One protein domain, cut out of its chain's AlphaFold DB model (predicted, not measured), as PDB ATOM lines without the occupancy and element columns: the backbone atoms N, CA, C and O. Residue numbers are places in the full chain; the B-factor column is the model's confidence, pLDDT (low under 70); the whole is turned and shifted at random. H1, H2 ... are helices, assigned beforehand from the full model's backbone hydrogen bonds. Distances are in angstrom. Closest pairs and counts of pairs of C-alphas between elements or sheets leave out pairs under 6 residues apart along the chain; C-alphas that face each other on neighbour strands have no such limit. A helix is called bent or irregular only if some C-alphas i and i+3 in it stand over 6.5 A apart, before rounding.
ATOM      1  N   SER A 276      20.866   4.051  28.556       92.06
ATOM      2  CA  SER A 276      21.281   3.602  29.890       92.06
ATOM      3  C   SER A 276      20.226   3.957  30.940       92.06
ATOM      4  O   SER A 276      19.771   3.077  31.670       92.06
ATOM      5  N   VAL A 277      19.765   5.210  30.956       93.19
ATOM      6  CA  VAL A 277      18.716   5.675  31.870       93.19
ATOM      7  C   VAL A 277      17.373   5.005  31.565       93.19
ATOM      8  O   VAL A 277      16.684   4.593  32.497       93.19
ATOM      9  N   VAL A 278      17.036   4.790  30.286       91.94
ATOM     10  CA  VAL A 278      15.827   4.035  29.892       91.94
ATOM     11  C   VAL A 278      15.815   2.642  30.524       91.94
ATOM     12  O   VAL A 278      14.844   2.269  31.178       91.94
ATOM     13  N   ASN A 279      16.907   1.887  30.379       91.69
ATOM     14  CA  ASN A 279      17.011   0.535  30.931       91.69
ATOM     15  C   ASN A 279      16.924   0.515  32.466       91.69
ATOM     16  O   ASN A 279      16.363  -0.422  33.032       91.69
ATOM     17  N   ARG A 280      17.462   1.538  33.145       93.12
ATOM     18  CA  ARG A 280      17.350   1.672  34.608       93.12
ATOM     19  C   ARG A 280      15.905   1.902  35.045       93.12
ATOM     20  O   ARG A 280      15.438   1.233  35.961       93.12
ATOM     21  N   ILE A 281      15.177   2.778  34.349       92.50
ATOM     22  CA  ILE A 281      13.749   3.015  34.602       92.50
ATOM     23  C   ILE A 281      12.939   1.735  34.358       92.50
ATOM     24  O   ILE A 281      12.144   1.359  35.218       92.50
ATOM     25  N   GLU A 282      13.175   1.030  33.241       90.88
ATOM     26  CA  GLU A 282      12.559  -0.280  32.962       90.88
ATOM     27  C   GLU A 282      12.757  -1.258  34.132       90.88
ATOM     28  O   GLU A 282      11.796  -1.861  34.606       90.88
ATOM     29  N   ASN A 283      13.988  -1.371  34.636       90.31
ATOM     30  CA  ASN A 283      14.319  -2.260  35.747       90.31
ATOM     31  C   ASN A 283      13.625  -1.863  37.064       90.31
ATOM     32  O   ASN A 283      13.151  -2.734  37.789       90.31
ATOM     33  N   ILE A 284      13.529  -0.567  37.374       91.06
ATOM     34  CA  ILE A 284      12.843  -0.084  38.583       91.06
ATOM     35  C   ILE A 284      11.358  -0.451  38.564       91.06
ATOM     36  O   ILE A 284      10.847  -0.993  39.544       91.06
ATOM     37  N   PHE A 285      10.656  -0.195  37.459       89.31
ATOM     38  CA  PHE A 285       9.237  -0.549  37.362       89.31
ATOM     39  C   PHE A 285       9.014  -2.057  37.391       89.31
ATOM     40  O   PHE A 285       8.067  -2.516  38.026       89.31
ATOM     41  N   GLU A 286       9.907  -2.831  36.778       89.25
ATOM     42  CA  GLU A 286       9.855  -4.289  36.859       89.25
ATOM     43  C   GLU A 286       9.995  -4.771  38.315       89.25
ATOM     44  O   GLU A 286       9.207  -5.602  38.765       89.25
ATOM     45  N   GLN A 287      10.904  -4.182  39.101       89.06
ATOM     46  CA  GLN A 287      11.018  -4.476  40.537       89.06
ATOM     47  C   GLN A 287       9.749  -4.100  41.311       89.06
ATOM     48  O   GLN A 287       9.291  -4.886  42.139       89.06
ATOM     49  N   ILE A 288       9.135  -2.948  41.018       89.06
ATOM     50  CA  ILE A 288       7.862  -2.535  41.632       89.06
ATOM     51  C   ILE A 288       6.752  -3.555  41.342       89.06
ATOM     52  O   ILE A 288       6.042  -3.973  42.262       89.06
ATOM     53  N   ILE A 289       6.609  -3.984  40.084       87.50
ATOM     54  CA  ILE A 289       5.609  -4.977  39.666       87.50
ATOM     55  C   ILE A 289       5.858  -6.311  40.383       87.50
ATOM     56  O   ILE A 289       4.918  -6.889  40.934       87.50
ATOM     57  N   GLN A 290       7.106  -6.787  40.430       88.12
ATOM     58  CA  GLN A 290       7.466  -8.035  41.113       88.12
ATOM     59  C   GLN A 290       7.197  -7.969  42.620       88.12
ATOM     60  O   GLN A 290       6.571  -8.878  43.168       88.12
ATOM     61  N   GLY A 291       7.585  -6.876  43.283       89.75
ATOM     62  CA  GLY A 291       7.323  -6.665  44.705       89.75
ATOM     63  C   GLY A 291       5.826  -6.652  45.032       89.75
ATOM     64  O   GLY A 291       5.388  -7.303  45.983       89.75
ATOM     65  N   LYS A 292       5.009  -5.987  44.201       89.56
ATOM     66  CA  LYS A 292       3.541  -6.013  44.323       89.56
ATOM     67  C   LYS A 292       2.967  -7.413  44.108       89.56
ATOM     68  O   LYS A 292       2.067  -7.802  44.847       89.56
ATOM     69  N   ARG A 293       3.481  -8.169  43.129       89.19
ATOM     70  CA  ARG A 293       3.049  -9.551  42.864       89.19
ATOM     71  C   ARG A 293       3.314 -10.446  44.071       89.19
ATOM     72  O   ARG A 293       2.383 -11.057  44.569       89.19
ATOM     73  N   MET A 294       4.530 -10.417  44.619       89.88
ATOM     74  CA  MET A 294       4.875 -11.169  45.833       89.88
ATOM     75  C   MET A 294       3.979 -10.816  47.027       89.88
ATOM     76  O   MET A 294       3.579 -11.697  47.786       89.88
ATOM     77  N   MET A 295       3.653  -9.530  47.197       90.50
ATOM     78  CA  MET A 295       2.733  -9.092  48.250       90.50
ATOM     79  C   MET A 295       1.321  -9.654  48.042       90.50
ATOM     80  O   MET A 295       0.698 -10.131  48.988       90.50
ATOM     81  N   ASN A 296       0.820  -9.624  46.806       89.38
ATOM     82  CA  ASN A 296      -0.499 -10.155  46.469       89.38
ATOM     83  C   ASN A 296      -0.566 -11.678  46.611       89.38
ATOM     84  O   ASN A 296      -1.577 -12.182  47.090       89.38
ATOM     85  N   ASP A 297       0.506 -12.397  46.275       88.69
ATOM     86  CA  ASP A 297       0.597 -13.845  46.480       88.69
ATOM     87  C   ASP A 297       0.449 -14.182  47.967       88.69
ATOM     88  O   ASP A 297      -0.341 -15.048  48.348       88.69
ATOM     89  N   PHE A 298       1.155 -13.441  48.829       89.38
ATOM     90  CA  PHE A 298       1.037 -13.593  50.276       89.38
ATOM     91  C   PHE A 298      -0.364 -13.232  50.783       89.38
ATOM     92  O   PHE A 298      -0.953 -13.995  51.550       89.38
ATOM     93  N   LEU A 299      -0.955 -12.136  50.303       89.56
ATOM     94  CA  LEU A 299      -2.346 -11.785  50.607       89.56
ATOM     95  C   LEU A 299      -3.327 -12.878  50.168       89.56
ATOM     96  O   LEU A 299      -4.265 -13.178  50.901       89.56
ATOM     97  N   GLY A 300      -3.079 -13.534  49.035       86.12
ATOM     98  CA  GLY A 300      -3.857 -14.679  48.570       86.12
ATOM     99  C   GLY A 300      -3.852 -15.852  49.553       86.12
ATOM    100  O   GLY A 300      -4.867 -16.533  49.682       86.12
ATOM    101  N   THR A 301      -2.750 -16.059  50.285       86.06
ATOM    102  CA  THR A 301      -2.684 -17.060  51.370       86.06
ATOM    103  C   THR A 301      -3.439 -16.624  52.625       86.06
ATOM    104  O   THR A 301      -3.980 -17.464  53.338       86.06
ATOM    105  N   ILE A 302      -3.509 -15.317  52.880       89.44
ATOM    106  CA  ILE A 302      -4.150 -14.731  54.060       89.44
ATOM    107  C   ILE A 302      -5.665 -14.620  53.891       89.44
ATOM    108  O   ILE A 302      -6.391 -14.802  54.864       89.44
ATOM    109  N   GLU A 303      -6.157 -14.313  52.690       89.31
ATOM    110  CA  GLU A 303      -7.556 -13.932  52.458       89.31
ATOM    111  C   GLU A 303      -8.580 -14.941  53.024       89.31
ATOM    112  O   GLU A 303      -9.504 -14.501  53.715       89.31
ATOM    113  N   PRO A 304      -8.416 -16.276  52.865       90.44
ATOM    114  CA  PRO A 304      -9.333 -17.244  53.478       90.44
ATOM    115  C   PRO A 304      -9.337 -17.185  55.013       90.44
ATOM    116  O   PRO A 304     -10.362 -17.437  55.643       90.44
ATOM    117  N   TRP A 305      -8.202 -16.819  55.610       92.19
ATOM    118  CA  TRP A 305      -7.934 -16.820  57.049       92.19
ATOM    119  C   TRP A 305      -8.105 -15.451  57.710       92.19
ATOM    120  O   TRP A 305      -8.038 -15.351  58.931       92.19
ATOM    121  N   LYS A 306      -8.378 -14.400  56.933       91.69
ATOM    122  CA  LYS A 306      -8.428 -12.998  57.374       91.69
ATOM    123  C   LYS A 306      -9.255 -12.748  58.639       91.69
ATOM    124  O   LYS A 306      -8.887 -11.908  59.446       91.69
ATOM    125  N   ASN A 307     -10.363 -13.471  58.814       91.81
ATOM    126  CA  ASN A 307     -11.258 -13.311  59.970       91.81
ATOM    127  C   ASN A 307     -10.832 -14.112  61.216       91.81
ATOM    128  O   ASN A 307     -11.495 -14.018  62.243       91.81
ATOM    129  N   TRP A 308      -9.787 -14.932  61.108       93.19
ATOM    130  CA  TRP A 308      -9.258 -15.787  62.176       93.19
ATOM    131  C   TRP A 308      -7.849 -15.375  62.608       93.19
ATOM    132  O   TRP A 308      -7.203 -16.075  63.377       93.19
ATOM    133  N   ILE A 309      -7.369 -14.240  62.109       92.62
ATOM    134  CA  ILE A 309      -6.077 -13.656  62.454       92.62
ATOM    135  C   ILE A 309      -6.348 -12.260  63.006       92.62
ATOM    136  O   ILE A 309      -7.260 -11.573  62.546       92.62
ATOM    137  N   SER A 310      -5.557 -11.842  63.994       91.06
ATOM    138  CA  SER A 310      -5.665 -10.514  64.603       91.06
ATOM    139  C   SER A 310      -5.701  -9.406  63.545       91.06
ATOM    140  O   SER A 310      -4.813  -9.329  62.689       91.06
ATOM    141  N   SER A 311      -6.692  -8.510  63.627       89.69
ATOM    142  CA  SER A 311      -6.848  -7.387  62.689       89.69
ATOM    143  C   SER A 311      -5.586  -6.531  62.615       89.69
ATOM    144  O   SER A 311      -5.152  -6.182  61.523       89.69
ATOM    145  N   ASN A 312      -4.923  -6.307  63.751       90.56
ATOM    146  CA  ASN A 312      -3.685  -5.532  63.835       90.56
ATOM    147  C   ASN A 312      -2.543  -6.148  63.011       90.56
ATOM    148  O   ASN A 312      -1.677  -5.433  62.519       90.56
ATOM    149  N   TRP A 313      -2.502  -7.477  62.866       92.06
ATOM    150  CA  TRP A 313      -1.480  -8.141  62.049       92.06
ATOM    151  C   TRP A 313      -1.803  -8.011  60.562       92.06
ATOM    152  O   TRP A 313      -0.909  -7.809  59.746       92.06
ATOM    153  N   ILE A 314      -3.087  -8.110  60.228       92.00
ATOM    154  CA  ILE A 314      -3.596  -8.036  58.861       92.00
ATOM    155  C   ILE A 314      -3.489  -6.612  58.300       92.00
ATOM    156  O   ILE A 314      -3.077  -6.436  57.153       92.00
ATOM    157  N   GLU A 315      -3.805  -5.597  59.105       93.31
ATOM    158  CA  GLU A 315      -3.711  -4.178  58.734       93.31
ATOM    159  C   GLU A 315      -2.301  -3.803  58.271       93.31
ATOM    160  O   GLU A 315      -2.159  -3.187  57.218       93.31
ATOM    161  N   VAL A 316      -1.259  -4.282  58.962       94.31
ATOM    162  CA  VAL A 316       0.149  -4.056  58.583       94.31
ATOM    163  C   VAL A 316       0.452  -4.552  57.163       94.31
ATOM    164  O   VAL A 316       1.181  -3.893  56.419       94.31
ATOM    165  N   ILE A 317      -0.120  -5.689  56.749       93.88
ATOM    166  CA  ILE A 317       0.096  -6.246  55.404       93.88
ATOM    167  C   ILE A 317      -0.628  -5.412  54.341       93.88
ATOM    168  O   ILE A 317      -0.034  -5.067  53.316       93.88
ATOM    169  N   TYR A 318      -1.890  -5.042  54.578       92.69
ATOM    170  CA  TYR A 318      -2.639  -4.204  53.631       92.69
ATOM    171  C   TYR A 318      -2.080  -2.780  53.539       92.69
ATOM    172  O   TYR A 318      -2.090  -2.189  52.457       92.69
ATOM    173  N   ASP A 319      -1.560  -2.222  54.630       93.81
ATOM    174  CA  ASP A 319      -0.909  -0.914  54.606       93.81
ATOM    175  C   ASP A 319       0.397  -0.954  53.813       93.81
ATOM    176  O   ASP A 319       0.644  -0.051  53.011       93.81
ATOM    177  N   GLN A 320       1.171  -2.040  53.909       92.38
ATOM    178  CA  GLN A 320       2.328  -2.235  53.036       92.38
ATOM    179  C   GLN A 320       1.920  -2.374  51.562       92.38
ATOM    180  O   GLN A 320       2.560  -1.782  50.691       92.38
ATOM    181  N   GLN A 321       0.835  -3.094  51.253       91.62
ATOM    182  CA  GLN A 321       0.309  -3.186  49.883       91.62
ATOM    183  C   GLN A 321      -0.057  -1.798  49.324       91.62
ATOM    184  O   GLN A 321       0.330  -1.455  48.201       91.62
ATOM    185  N   LYS A 322      -0.761  -0.973  50.113       92.50
ATOM    186  CA  LYS A 322      -1.086   0.418  49.750       92.50
ATOM    187  C   LYS A 322       0.172   1.267  49.591       92.50
ATOM    188  O   LYS A 322       0.244   2.071  48.663       92.50
ATOM    189  N   HIS A 323       1.164   1.083  50.461       91.94
ATOM    190  CA  HIS A 323       2.431   1.802  50.395       91.94
ATOM    191  C   HIS A 323       3.174   1.517  49.082       91.94
ATOM    192  O   HIS A 323       3.563   2.464  48.397       91.94
ATOM    193  N   LEU A 324       3.276   0.248  48.665       91.00
ATOM    194  CA  LEU A 324       3.891  -0.134  47.386       91.00
ATOM    195  C   LEU A 324       3.167   0.490  46.180       91.00
ATOM    196  O   LEU A 324       3.816   1.004  45.267       91.00
ATOM    197  N   ALA A 325       1.829   0.507  46.185       89.50
ATOM    198  CA  ALA A 325       1.048   1.185  45.144       89.50
ATOM    199  C   ALA A 325       1.263   2.713  45.149       89.50
ATOM    200  O   ALA A 325       1.321   3.346  44.093       89.50
ATOM    201  N   GLY A 326       1.426   3.312  46.333       92.62
ATOM    202  CA  GLY A 326       1.763   4.727  46.487       92.62
ATOM    203  C   GLY A 326       3.141   5.080  45.922       92.62
ATOM    204  O   GLY A 326       3.278   6.111  45.260       92.62
ATOM    205  N   ILE A 327       4.141   4.216  46.129       90.31
ATOM    206  CA  ILE A 327       5.501   4.391  45.593       90.31
ATOM    207  C   ILE A 327       5.492   4.372  44.063       90.31
ATOM    208  O   ILE A 327       6.128   5.229  43.444       90.31
ATOM    209  N   GLU A 328       4.747   3.450  43.445       89.38
ATOM    210  CA  GLU A 328       4.582   3.392  41.988       89.38
ATOM    211  C   GLU A 328       4.031   4.713  41.444       89.38
ATOM    212  O   GLU A 328       4.666   5.358  40.609       89.38
ATOM    213  N   LEU A 329       2.896   5.171  41.982       90.81
ATOM    214  CA  LEU A 329       2.241   6.401  41.534       90.81
ATOM    215  C   LEU A 329       3.129   7.638  41.738       90.81
ATOM    216  O   LEU A 329       3.174   8.532  40.888       90.81
ATOM    217  N   GLN A 330       3.842   7.717  42.866       91.06
ATOM    218  CA  GLN A 330       4.762   8.820  43.142       91.06
ATOM    219  C   GLN A 330       5.951   8.816  42.173       91.06
ATOM    220  O   GLN A 330       6.344   9.879  41.684       91.06
ATOM    221  N   THR A 331       6.498   7.636  41.879       90.38
ATOM    222  CA  THR A 331       7.599   7.451  40.925       90.38
ATOM    223  C   THR A 331       7.161   7.845  39.518       90.38
ATOM    224  O   THR A 331       7.836   8.658  38.891       90.38
ATOM    225  N   GLN A 332       5.987   7.388  39.068       91.25
ATOM    226  CA  GLN A 332       5.396   7.773  37.779       91.25
ATOM    227  C   GLN A 332       5.268   9.291  37.638       91.25
ATOM    228  O   GLN A 332       5.776   9.867  36.680       91.25
ATOM    229  N   ARG A 333       4.669   9.966  38.630       91.94
ATOM    230  CA  ARG A 333       4.480  11.429  38.603       91.94
ATOM    231  C   ARG A 333       5.798  12.200  38.544       91.94
ATOM    232  O   ARG A 333       5.907  13.168  37.792       91.94
ATOM    233  N   ARG A 334       6.794  11.791  39.338       93.31
ATOM    234  CA  ARG A 334       8.119  12.433  39.341       93.31
ATOM    235  C   ARG A 334       8.847  12.216  38.018       93.31
ATOM    236  O   ARG A 334       9.412  13.167  37.485       93.31
ATOM    237  N   LEU A 335       8.796  10.998  37.478       93.69
ATOM    238  CA  LEU A 335       9.393  10.677  36.184       93.69
ATOM    239  C   LEU A 335       8.724  11.442  35.047       93.69
ATOM    240  O   LEU A 335       9.442  12.006  34.234       93.69
ATOM    241  N   ALA A 336       7.392  11.532  35.016       93.50
ATOM    242  CA  ALA A 336       6.655  12.308  34.017       93.50
ATOM    243  C   ALA A 336       7.122  13.766  33.969       93.50
ATOM    244  O   ALA A 336       7.522  14.257  32.915       93.50
ATOM    245  N   SER A 337       7.142  14.431  35.129       94.31
ATOM    246  CA  SER A 337       7.560  15.831  35.227       94.31
ATOM    247  C   SER A 337       9.020  16.034  34.810       94.31
ATOM    248  O   SER A 337       9.308  16.954  34.047       94.31
ATOM    249  N   LEU A 338       9.944  15.189  35.280       95.31
ATOM    250  CA  LEU A 338      11.363  15.318  34.930       95.31
ATOM    251  C   LEU A 338      11.634  14.985  33.463       95.31
ATOM    252  O   LEU A 338      12.449  15.651  32.830       95.31
ATOM    253  N   LEU A 339      10.958  13.972  32.919       94.94
ATOM    254  CA  LEU A 339      11.093  13.570  31.522       94.94
ATOM    255  C   LEU A 339      10.691  14.711  30.587       94.94
ATOM    256  O   LEU A 339      11.430  15.010  29.651       94.94
ATOM    257  N   GLU A 340       9.573  15.387  30.864       93.75
ATOM    258  CA  GLU A 340       9.155  16.559  30.093       93.75
ATOM    259  C   GLU A 340      10.171  17.707  30.193       93.75
ATOM    260  O   GLU A 340      10.579  18.242  29.159       93.75
ATOM    261  N   SER A 341      10.639  18.057  31.400       94.25
ATOM    262  CA  SER A 341      11.632  19.128  31.589       94.25
ATOM    263  C   SER A 341      12.971  18.825  30.911       94.25
ATOM    264  O   SER A 341      13.558  19.708  30.285       94.25
ATOM    265  N   ILE A 342      13.452  17.577  30.962       94.50
ATOM    266  CA  ILE A 342      14.675  17.165  30.250       94.50
ATOM    267  C   ILE A 342      14.470  17.280  28.744       94.50
ATOM    268  O   ILE A 342      15.299  17.881  28.058       94.50
ATOM    269  N   ARG A 343      13.346  16.772  28.222       93.19
ATOM    270  CA  ARG A 343      13.032  16.834  26.787       93.19
ATOM    271  C   ARG A 343      12.903  18.268  26.277       93.19
ATOM    272  O   ARG A 343      13.304  18.530  25.146       93.19
ATOM    273  N   ARG A 344      12.405  19.193  27.109       92.00
ATOM    274  CA  ARG A 344      12.362  20.648  26.849       92.00
ATOM    275  C   ARG A 344      13.721  21.342  27.003       92.00
ATOM    276  O   ARG A 344      13.855  22.490  26.595       92.00
ATOM    277  N   GLY A 345      14.727  20.659  27.549       91.00
ATOM    278  CA  GLY A 345      16.047  21.225  27.828       91.00
ATOM    279  C   GLY A 345      16.108  22.120  29.066       91.00
ATOM    280  O   GLY A 345      17.111  22.801  29.262       91.00
ATOM    281  N   GLU A 346      15.058  22.112  29.886       93.56
ATOM    282  CA  GLU A 346      14.934  22.878  31.132       93.56
ATOM    283  C   GLU A 346      15.696  22.214  32.290       93.56
ATOM    284  O   GLU A 346      16.090  22.885  33.241       93.56
ATOM    285  N   ALA A 347      15.920  20.901  32.199       94.75
ATOM    286  CA  ALA A 347      16.679  20.119  33.166       94.75
ATOM    287  C   ALA A 347      17.773  19.285  32.481       94.75
ATOM    288  O   ALA A 347      17.669  18.915  31.308       94.75
ATOM    289  N   ASP A 348      18.829  18.984  33.236       94.38
ATOM    290  CA  ASP A 348      19.878  18.056  32.822       94.38
ATOM    291  C   ASP A 348      19.488  16.609  33.163       94.38
ATOM    292  O   ASP A 348      18.852  16.356  34.189       94.38
ATOM    293  N   GLU A 349      19.895  15.651  32.326       93.81
ATOM    294  CA  GLU A 349      19.640  14.221  32.548       93.81
ATOM    295  C   GLU A 349      20.209  13.730  33.886       93.81
ATOM    296  O   GLU A 349      19.633  12.833  34.506       93.81
ATOM    297  N   LYS A 350      21.269  14.372  34.395       94.75
ATOM    298  CA  LYS A 350      21.835  14.081  35.714       94.75
ATOM    299  C   LYS A 350      20.798  14.150  36.838       94.75
ATOM    300  O   LYS A 350      20.848  13.328  37.740       94.75
ATOM    301  N   VAL A 351      19.812  15.047  36.760       95.12
ATOM    302  CA  VAL A 351      18.745  15.138  37.777       95.12
ATOM    303  C   VAL A 351      17.893  13.863  37.806       95.12
ATOM    304  O   VAL A 351      17.446  13.430  38.868       95.12
ATOM    305  N   MET A 352      17.678  13.236  36.646       94.81
ATOM    306  CA  MET A 352      17.002  11.942  36.561       94.81
ATOM    307  C   MET A 352      17.885  10.827  37.109       94.81
ATOM    308  O   MET A 352      17.395  10.011  37.880       94.81
ATOM    309  N   VAL A 353      19.178  10.823  36.773       95.56
ATOM    310  CA  VAL A 353      20.154   9.870  37.327       95.56
ATOM    311  C   VAL A 353      20.176   9.933  38.856       95.56
ATOM    312  O   VAL A 353      20.015   8.896  39.487       95.56
ATOM    313  N   ASP A 354      20.251  11.126  39.447       94.00
ATOM    314  CA  ASP A 354      20.255  11.319  40.903       94.00
ATOM    315  C   ASP A 354      18.959  10.788  41.558       94.00
ATOM    316  O   ASP A 354      18.986  10.199  42.643       94.00
ATOM    317  N   LEU A 355      17.803  10.956  40.896       91.88
ATOM    318  CA  LEU A 355      16.527  10.400  41.362       91.88
ATOM    319  C   LEU A 355      16.518   8.865  41.319       91.88
ATOM    320  O   LEU A 355      16.015   8.236  42.253       91.88
ATOM    321  N   LEU A 356      17.055   8.270  40.252       93.31
ATOM    322  CA  LEU A 356      17.148   6.816  40.106       93.31
ATOM    323  C   LEU A 356      18.145   6.224  41.105       93.31
ATOM    324  O   LEU A 356      17.821   5.231  41.745       93.31
ATOM    325  N   ASP A 357      19.298   6.866  41.306       93.69
ATOM    326  CA  ASP A 357      20.298   6.467  42.302       93.69
ATOM    327  C   ASP A 357      19.682   6.447  43.706       93.69
ATOM    328  O   ASP A 357      19.834   5.473  44.443       93.69
ATOM    329  N   LYS A 358      18.921   7.490  44.067       90.88
ATOM    330  CA  LYS A 358      18.208   7.534  45.348       90.88
ATOM    331  C   LYS A 358      17.194   6.393  45.479       90.88
ATOM    332  O   LYS A 358      17.123   5.756  46.528       90.88
ATOM    333  N   PHE A 359      16.421   6.130  44.425       90.56
ATOM    334  CA  PHE A 359      15.453   5.034  44.430       90.56
ATOM    335  C   PHE A 359      16.141   3.674  44.570       90.56
ATOM    336  O   PHE A 359      15.677   2.841  45.335       90.56
ATOM    337  N   GLU A 360      17.243   3.437  43.862       90.06
ATOM    338  CA  GLU A 360      17.992   2.175  43.906       90.06
ATOM    339  C   GLU A 360      18.728   1.966  45.241       90.06
ATOM    340  O   GLU A 360      18.923   0.821  45.647       90.06
ATOM    341  N   GLN A 361      19.106   3.040  45.942       89.56
ATOM    342  CA  GLN A 361      19.686   2.969  47.289       89.56
ATOM    343  C   GLN A 361      18.650   2.594  48.356       89.56
ATOM    344  O   GLN A 361      18.921   1.743  49.199       89.56
ATOM    345  N   GLU A 362      17.473   3.227  48.336       86.69
ATOM    346  CA  GLU A 362      16.386   2.923  49.282       86.69
ATOM    347  C   GLU A 362      15.674   1.605  48.920       86.69
ATOM    348  O   GLU A 362      15.248   0.849  49.790       86.69
ATOM    349  N   ASN A 363      15.536   1.362  47.615       85.19
ATOM    350  CA  ASN A 363      14.868   0.259  46.926       85.19
ATOM    351  C   ASN A 363      13.718  -0.404  47.709       85.19
ATOM    352  O   ASN A 363      13.758  -1.606  48.011       85.19
ATOM    353  N   PRO A 364      12.660   0.359  48.038       82.75
ATOM    354  CA  PRO A 364      11.597  -0.115  48.922       82.75
ATOM    355  C   PRO A 364      10.777  -1.259  48.309       82.75
ATOM    356  O   PRO A 364      10.152  -2.032  49.032       82.75
ATOM    357  N   CYS A 365      10.799  -1.390  46.981       86.88
ATOM    358  CA  CYS A 365      10.017  -2.375  46.241       86.88
ATOM    359  C   CYS A 365      10.837  -3.577  45.760       86.88
ATOM    360  O   CYS A 365      10.289  -4.424  45.057       86.88
ATOM    361  N   SER A 366      12.127  -3.669  46.109       86.31
ATOM    362  CA  SER A 366      12.944  -4.807  45.689       86.31
ATOM    363  C   SER A 366      12.354  -6.125  46.190       86.31
ATOM    364  O   SER A 366      11.772  -6.195  47.277       86.31
ATOM    365  N   VAL A 367      12.586  -7.200  45.432       85.56
ATOM    366  CA  VAL A 367      12.245  -8.572  45.845       85.56
ATOM    367  C   VAL A 367      12.790  -8.873  47.245       85.56
ATOM    368  O   VAL A 367      12.096  -9.479  48.057       85.56
ATOM    369  N   MET A 368      14.004  -8.411  47.561       89.00
ATOM    370  CA  MET A 368      14.613  -8.610  48.877       89.00
ATOM    371  C   MET A 368      13.915  -7.794  49.969       89.00
ATOM    372  O   MET A 368      13.641  -8.321  51.040       89.00
ATOM    373  N   SER A 369      13.577  -6.535  49.698       91.44
ATOM    374  CA  SER A 369      12.886  -5.642  50.638       91.44
ATOM    375  C   SER A 369      11.513  -6.201  51.004       91.44
ATOM    376  O   SER A 369      11.182  -6.323  52.185       91.44
ATOM    377  N   VAL A 370      10.749  -6.639  49.998       92.94
ATOM    378  CA  VAL A 370       9.452  -7.295  50.208       92.94
ATOM    379  C   VAL A 370       9.632  -8.626  50.935       92.94
ATOM    380  O   VAL A 370       8.926  -8.883  51.905       92.94
ATOM    381  N   LYS A 371      10.612  -9.454  50.549       91.69
ATOM    382  CA  LYS A 371      10.898 -10.722  51.239       91.69
ATOM    383  C   LYS A 371      11.249 -10.512  52.714       91.69
ATOM    384  O   LYS A 371      10.708 -11.221  53.555       91.69
ATOM    385  N   ASN A 372      12.081  -9.526  53.037       93.88
ATOM    386  CA  ASN A 372      12.454  -9.182  54.410       93.88
ATOM    387  C   ASN A 372      11.243  -8.692  55.217       93.88
ATOM    388  O   ASN A 372      11.072  -9.078  56.376       93.88
ATOM    389  N   PHE A 373      10.365  -7.888  54.607       94.75
ATOM    390  CA  PHE A 373       9.107  -7.474  55.229       94.75
ATOM    391  C   PHE A 373       8.193  -8.675  55.522       94.75
ATOM    392  O   PHE A 373       7.668  -8.797  56.631       94.75
ATOM    393  N   LEU A 374       8.036  -9.588  54.559       92.94
ATOM    394  CA  LEU A 374       7.241 -10.807  54.733       92.94
ATOM    395  C   LEU A 374       7.843 -11.728  55.805       92.94
ATOM    396  O   LEU A 374       7.110 -12.260  56.631       92.94
ATOM    397  N   GLN A 375       9.171 -11.863  55.850       91.75
ATOM    398  CA  GLN A 375       9.881 -12.613  56.894       91.75
ATOM    399  C   GLN A 375       9.696 -11.996  58.282       91.75
ATOM    400  O   GLN A 375       9.449 -12.717  59.245       91.75
ATOM    401  N   SER A 376       9.722 -10.666  58.385       92.75
ATOM    402  CA  SER A 376       9.434  -9.953  59.641       92.75
ATOM    403  C   SER A 376       7.990 -10.166  60.122       92.75
ATOM    404  O   SER A 376       7.689  -9.967  61.295       92.75
ATOM    405  N   ASN A 377       7.102 -10.614  59.228       92.25
ATOM    406  CA  ASN A 377       5.712 -10.971  59.511       92.25
ATOM    407  C   ASN A 377       5.438 -12.480  59.352       92.25
ATOM    408  O   ASN A 377       4.280 -12.885  59.219       92.25
ATOM    409  N   ALA A 378       6.475 -13.328  59.413       89.12
ATOM    410  CA  ALA A 378       6.356 -14.778  59.219       89.12
ATOM    411  C   ALA A 378       5.376 -15.445  60.200       89.12
ATOM    412  O   ALA A 378       4.747 -16.438  59.836       89.12
ATOM    413  N   ARG A 379       5.157 -14.839  61.378       90.25
ATOM    414  CA  ARG A 379       4.141 -15.252  62.362       90.25
ATOM    415  C   ARG A 379       2.753 -15.457  61.756       90.25
ATOM    416  O   ARG A 379       2.034 -16.347  62.176       90.25
ATOM    417  N   ILE A 380       2.369 -14.669  60.745       92.50
ATOM    418  CA  ILE A 380       1.063 -14.809  60.085       92.50
ATOM    419  C   ILE A 380       0.998 -16.143  59.340       92.50
ATOM    420  O   ILE A 380       0.005 -16.857  59.433       92.50
TER     421      ILE A 380
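AT A GLANCE: This is residues 276 to 380 of the 958 residues of the protein "Hypothetical protein" of Rotaria magnacalcarata (UniProt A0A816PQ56). A long rod of helices: H1 and H2 form a helical hairpin, side by side and opposite ways along the rod, and the shorter H3 and H4 follow one another along its length as a broken third column. H3 packs on both helices of the hairpin near the start of H1 and the end of H2, while H4 packs on H1 farther along. The printed part has 105 residues, with four named helices in the order H1, H2, H3, H4 and no named strand; the class is all helix. The whole is loose, with a radius of gyration of the C-alphas of 16.7 A, and spans 56 by 20 by 17 A.

HOW THE PARTS SIT: H1, residues 276 to 308, is the hub and touches the three other helices. It is irregular, with C-alphas 304 and 307 7.8 A apart, and has a kink of 51 degrees near residue 302. H2, residues 311 to 343, touches H1 with residues 314 to 328 alone; the closest C-alphas are those of Met 295 and Gln 321, 6.6 A apart. This hairpin has a shallow tilt of 18 degrees, opposite ways. H3, residues 349 to 362, touches H2 at a shallow tilt of 14 degrees, opposite ways, a second hairpin; the closest C-alphas are those of Ile 342 and Glu 349, 6.2 A apart. H3 also touches H1, the same way at a shallow tilt of 32 degrees, with C-alphas of Val 277 and Val 353 closest at 7.0 A. H1, H2 and H3 are an up and down bundle, helices side by side with each running against the one before it. H4, residues 367 to 376, touches H1 the same way at a shallow tilt of 27 degrees; the closest C-alphas are those of Gly 291 and Val 367, 5.4 A apart. H4 and H2 are near each other, and H3 and H4 are apart. Every O i to N i+4 pair is within hydrogen-bond range in H3 and H4, against 25 of 29 in H1 and 27 of 29 in H2.

IN THESE COORDINATES: H1 begins with C-alpha 276 at (21.281, 3.602, 29.890) and measures 48.5 A from first to last C-alpha. H2, 47.7 A long, begins with C-alpha 311 at (-6.848, -7.387, 62.689). H3 measures 20.5 A and H4 14.1 A, ending with C-alpha 376 at (9.434, -9.953, 59.641).

THE WHOLE: The two C-alphas farthest apart are those of Trp 308 and Gly 345, at 56.5 A. The printed part has no cut, and the links H1 to H2, H2 to H3 and H3 to H4 are tight. The mean pLDDT of the printed part is 91.3, and no printed residue is under 70.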